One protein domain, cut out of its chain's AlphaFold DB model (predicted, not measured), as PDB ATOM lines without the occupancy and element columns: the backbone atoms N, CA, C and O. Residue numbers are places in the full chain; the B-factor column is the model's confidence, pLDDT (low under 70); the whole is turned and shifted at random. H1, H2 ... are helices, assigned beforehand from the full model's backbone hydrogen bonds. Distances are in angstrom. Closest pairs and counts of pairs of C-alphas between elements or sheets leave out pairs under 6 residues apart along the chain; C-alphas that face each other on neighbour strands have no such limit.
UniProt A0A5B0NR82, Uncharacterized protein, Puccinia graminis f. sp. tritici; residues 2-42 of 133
ATOM      1  N   LYS A   2     118.175 181.318 195.124       66.38
ATOM      2  CA  LYS A   2     118.795 181.097 193.803       66.38
ATOM      3  C   LYS A   2     119.274 179.658 193.567       66.38
ATOM      4  O   LYS A   2     119.147 179.189 192.444       66.38
ATOM      5  N   GLU A   3     119.768 178.946 194.587       73.25
ATOM      6  CA  GLU A   3     120.120 177.524 194.417       73.25
ATOM      7  C   GLU A   3     118.894 176.615 194.260       73.25
ATOM      8  O   GLU A   3     118.942 175.707 193.443       73.25
ATOM      9  N   SER A   4     117.778 176.895 194.950       79.25
ATOM     10  CA  SER A   4     116.514 176.144 194.784       79.25
ATOM     11  C   SER A   4     116.008 176.227 193.347       79.25
ATOM     12  O   SER A   4     115.707 175.216 192.730       79.25
ATOM     13  N   ILE A   5     116.019 177.439 192.787       83.06
ATOM     14  CA  ILE A   5     115.579 177.686 191.411       83.06
ATOM     15  C   ILE A   5     116.476 176.948 190.408       83.06
ATOM     16  O   ILE A   5     115.981 176.424 189.422       83.06
ATOM     17  N   ARG A   6     117.791 176.871 190.653       81.88
ATOM     18  CA  ARG A   6     118.708 176.124 189.777       81.88
ATOM     19  C   ARG A   6     118.419 174.626 189.787       81.88
ATOM     20  O   ARG A   6     118.341 174.032 188.724       81.88
ATOM     21  N   VAL A   7     118.187 174.051 190.966       88.81
ATOM     22  CA  VAL A   7     117.831 172.630 191.099       88.81
ATOM     23  C   VAL A   7     116.506 172.323 190.395       88.81
ATOM     24  O   VAL A   7     116.399 171.312 189.709       88.81
ATOM     25  N   GLU A   8     115.512 173.201 190.519       86.88
ATOM     26  CA  GLU A   8     114.225 173.060 189.825       86.88
ATOM     27  C   GLU A   8     114.372 173.168 188.298       86.88
ATOM     28  O   GLU A   8     113.724 172.421 187.566       86.88
ATOM     29  N   ILE A   9     115.244 174.058 187.808       90.69
ATOM     30  CA  ILE A   9     115.551 174.189 186.376       90.69
ATOM     31  C   ILE A   9     116.221 172.917 185.851       90.69
ATOM     32  O   ILE A   9     115.791 172.393 184.827       90.69
ATOM     33  N   ASP A  10     117.228 172.398 186.553       91.38
ATOM     34  CA  ASP A  10     117.937 171.185 186.135       91.38
ATOM     35  C   ASP A  10     116.992 169.973 186.109       91.38
ATOM     36  O   ASP A  10     117.003 169.190 185.161       91.38
ATOM     37  N   GLN A  11     116.099 169.862 187.099       90.88
ATOM     38  CA  GLN A  11     115.049 168.840 187.115       90.88
ATOM     39  C   GLN A  11     114.060 168.996 185.958       90.88
ATOM     40  O   GLN A  11     113.638 168.001 185.374       90.88
ATOM     41  N   ALA A  12     113.674 170.227 185.618       89.56
ATOM     42  CA  ALA A  12     112.768 170.480 184.504       89.56
ATOM     43  C   ALA A  12     113.406 170.112 183.156       89.56
ATOM     44  O   ALA A  12     112.727 169.542 182.303       89.56
ATOM     45  N   LEU A  13     114.698 170.400 182.976       93.94
ATOM     46  CA  LEU A  13     115.446 170.050 181.766       93.94
ATOM     47  C   LEU A  13     115.576 168.530 181.593       93.94
ATOM     48  O   LEU A  13     115.267 168.018 180.523       93.94
ATOM     49  N   ASP A  14     115.930 167.807 182.654       94.75
ATOM     50  CA  ASP A  14     116.002 166.337 182.654       94.75
ATOM     51  C   ASP A  14     114.628 165.690 182.376       94.75
ATOM     52  O   ASP A  14     114.511 164.696 181.657       94.75
ATOM     53  N   LEU A  15     113.543 166.287 182.874       92.19
ATOM     54  CA  LEU A  15     112.185 165.818 182.588       92.19
ATOM     55  C   LEU A  15     111.791 166.054 181.117       92.19
ATOM     56  O   LEU A  15     111.123 165.203 180.525       92.19
ATOM     57  N   LEU A  16     112.218 167.174 180.522       91.50
ATOM     58  CA  LEU A  16     112.011 167.469 179.099       91.50
ATOM     59  C   LEU A  16     112.779 166.499 178.200       91.50
ATOM     60  O   LEU A  16     112.192 165.971 177.259       91.50
ATOM     61  N   GLU A  17     114.037 166.209 178.520       94.31
ATOM     62  CA  GLU A  17     114.860 165.262 177.762       94.31
ATOM     63  C   GLU A  17     114.214 163.868 177.736       94.31
ATOM     64  O   GLU A  17     113.947 163.312 176.669       94.31
ATOM     65  N   ARG A  18     113.803 163.348 178.900       91.31
ATOM     66  CA  ARG A  18     113.075 162.068 178.980       91.31
ATOM     67  C   ARG A  18     111.741 162.094 178.241       91.31
ATOM     68  O   ARG A  18     111.292 161.061 177.745       91.31
ATOM     69  N   HIS A  19     111.063 163.242 178.213       90.94
ATOM     70  CA  HIS A  19     109.821 163.394 177.460       90.94
ATOM     71  C   HIS A  19     110.076 163.276 175.955       90.94
ATOM     72  O   HIS A  19     109.339 162.554 175.280       90.94
ATOM     73  N   GLU A  20     111.115 163.936 175.441       92.06
ATOM     74  CA  GLU A  20     111.517 163.854 174.034       92.06
ATOM     75  C   GLU A  20     111.895 162.426 173.637       92.06
ATOM     76  O   GLU A  20     111.365 161.907 172.653       92.06
ATOM     77  N   GLU A  21     112.697 161.737 174.450       93.19
ATOM     78  CA  GLU A  21     113.024 160.324 174.224       93.19
ATOM     79  C   GLU A  21     111.768 159.437 174.231       93.19
ATOM     80  O   GLU A  21     111.573 158.578 173.365       93.19
ATOM     81  N   ALA A  22     110.858 159.667 175.181       89.81
ATOM     82  CA  ALA A  22     109.627 158.897 175.292       89.81
ATOM     83  C   ALA A  22     108.669 159.125 174.106       89.81
ATOM     84  O   ALA A  22     107.881 158.229 173.777       89.81
ATOM     85  N   LEU A  23     108.728 160.279 173.428       89.81
ATOM     86  CA  LEU A  23     107.911 160.569 172.244       89.81
ATOM     87  C   LEU A  23     108.223 159.653 171.056       89.81
ATOM     88  O   LEU A  23     107.333 159.421 170.231       89.81
ATOM     89  N   GLU A  24     109.404 159.041 170.987       92.62
ATOM     90  CA  GLU A  24     109.700 158.042 169.954       92.62
ATOM     91  C   GLU A  24     108.773 156.819 170.075       92.62
ATOM     92  O   GLU A  24     108.271 156.262 169.081       92.62
ATOM     93  N   HIS A  25     108.383 156.467 171.302       94.94
ATOM     94  CA  HIS A  25     107.486 155.350 171.556       94.94
ATOM     95  C   HIS A  25     106.034 155.654 171.151       94.94
ATOM     96  O   HIS A  25     105.374 156.599 171.590       94.94
ATOM     97  N   ARG A  26     105.468 154.773 170.315       92.75
ATOM     98  CA  ARG A  26     104.081 154.896 169.826       92.75
ATOM     99  C   ARG A  26     103.039 154.834 170.949       92.75
ATOM    100  O   ARG A  26     102.001 155.489 170.848       92.75
ATOM    101  N   SER A  27     103.275 154.023 171.980       92.25
ATOM    102  CA  SER A  27     102.394 153.885 173.148       92.25
ATOM    103  C   SER A  27     102.323 155.186 173.946       92.25
ATOM    104  O   SER A  27     101.228 155.666 174.230       92.25
ATOM    105  N   TYR A  28     103.479 155.792 174.209       92.12
ATOM    106  CA  TYR A  28     103.592 157.057 174.922       92.12
ATOM    107  C   TYR A  28     102.881 158.193 174.178       92.12
ATOM    108  O   TYR A  28     101.999 158.842 174.736       92.12
ATOM    109  N   ARG A  29     103.122 158.341 172.867       90.69
ATOM    110  CA  ARG A  29     102.407 159.329 172.031       90.69
ATOM    111  C   ARG A  29     100.887 159.189 172.082       90.69
ATOM    112  O   ARG A  29     100.172 160.191 172.046       90.69
ATOM    113  N   LYS A  30     100.365 157.959 172.133       91.69
ATOM    114  CA  LYS A  30      98.919 157.729 172.274       91.69
ATOM    115  C   LYS A  30      98.407 158.183 173.641       91.69
ATOM    116  O   LYS A  30      97.348 158.806 173.678       91.69
ATOM    117  N   ALA A  31      99.143 157.900 174.714       88.62
ATOM    118  CA  ALA A  31      98.792 158.326 176.068       88.62
ATOM    119  C   ALA A  31      98.779 159.858 176.184       88.62
ATOM    120  O   ALA A  31      97.755 160.429 176.548       88.62
ATOM    121  N   VAL A  32      99.842 160.527 175.724       87.00
ATOM    122  CA  VAL A  32      99.944 161.998 175.715       87.00
ATOM    123  C   VAL A  32      98.797 162.636 174.925       87.00
ATOM    124  O   VAL A  32      98.184 163.601 175.375       87.00
ATOM    125  N   ARG A  33      98.426 162.078 173.764       85.50
ATOM    126  CA  ARG A  33      97.262 162.565 172.997       85.50
ATOM    127  C   ARG A  33      95.935 162.346 173.722       85.50
ATOM    128  O   ARG A  33      95.031 163.162 173.562       85.50
ATOM    129  N   ALA A  34      95.782 161.249 174.459       83.88
ATOM    130  CA  ALA A  34      94.575 160.987 175.235       83.88
ATOM    131  C   ALA A  34      94.442 161.978 176.403       83.88
ATOM    132  O   ALA A  34      93.374 162.563 176.575       83.88
ATOM    133  N   GLU A  35      95.530 162.244 177.128       80.12
ATOM    134  CA  GLU A  35      95.562 163.248 178.200       80.12
ATOM    135  C   GLU A  35      95.385 164.673 177.671       80.12
ATOM    136  O   GLU A  35      94.618 165.453 178.229       80.12
ATOM    137  N   SER A  36      96.017 165.014 176.545       72.31
ATOM    138  CA  SER A  36      95.833 166.311 175.884       72.31
ATOM    139  C   SER A  36      94.366 166.550 175.509       72.31
ATOM    140  O   SER A  36      93.845 167.642 175.727       72.31
ATOM    141  N   LYS A  37      93.658 165.515 175.037       72.31
ATOM    142  CA  LYS A  37      92.211 165.591 174.784       72.31
ATOM    143  C   LYS A  37      91.397 165.780 176.062       72.31
ATOM    144  O   LYS A  37      90.399 166.483 176.007       72.31
ATOM    145  N   GLN A  38      91.802 165.198 177.191       65.50
ATOM    146  CA  GLN A  38      91.155 165.467 178.482       65.50
ATOM    147  C   GLN A  38      91.395 166.911 178.939       65.50
ATOM    148  O   GLN A  38      90.465 167.572 179.391       65.50
ATOM    149  N   ASN A  39      92.609 167.431 178.740       56.53
ATOM    150  CA  ASN A  39      92.941 168.830 179.006       56.53
ATOM    151  C   ASN A  39      92.194 169.806 178.082       56.53
ATOM    152  O   ASN A  39      91.929 170.927 178.500       56.53
ATOM    153  N   LEU A  40      91.791 169.388 176.875       53.25
ATOM    154  CA  LEU A  40      90.951 170.195 175.979       53.25
ATOM    155  C   LEU A  40      89.572 170.510 176.592       53.25
ATOM    156  O   LEU A  40      88.985 171.541 176.281       53.25
ATOM    157  N   TYR A  41      89.061 169.646 177.476       51.16
ATOM    158  CA  TYR A  41      87.796 169.873 178.187       51.16
ATOM    159  C   TYR A  41      87.946 170.770 179.422       51.16
ATOM    160  O   TYR A  41      86.942 171.147 180.024       51.16
ATOM    161  N   VAL A  42      89.178 171.129 179.798       58.06
ATOM    162  CA  VAL A  42      89.470 172.043 180.902       58.06
ATOM    163  C   VAL A  42      90.199 173.255 180.333       58.06
ATOM    164  O   VAL A  42      91.425 173.355 180.394       58.06
TER     165      VAL A  42
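This is residues 2 to 42 of the 133 residues of an uncharacterized protein of Puccinia graminis f. sp. tritici (UniProt A0A5B0NR82). A long helix, H1, and a shorter one, H2, meet at their ends in a flat V, and both arms reach out free from the corner. Of 41 printed residues, 38 are in these two helices, H1 then H2; there is no named strand, and the class is all helix. The whole is only just extended, close to loose, with a radius of gyration of the C-alphas of 13.8 A and spans of 36 by 27 by 7 A.

Look at H1, residues 2 to 24, and H2, residues 26 to 40: they only just touch, only at the corner by their tight link, with 3 pairs of C-alphas within 8 A. The closest C-alphas are those of Leu 23 and Arg 29, 5.6 A apart. They run opposite ways at a steep tilt of 62 degrees. Every O i to N i+4 pair is within hydrogen-bond range in H2, and 18 of 19 in H1.

Find C-alpha 2 at (118.795, 181.097, 193.803); H1 runs 34.4 A to C-alpha 24. H2 runs 21.1 A to C-alpha 40 at (90.951, 170.195, 175.979).

The farthest C-alphas, Lys 2 and Arg 26, are 38.4 A apart. The printed part has no cut; pLDDT is under 70 at residue 2 and residues 38 to 42.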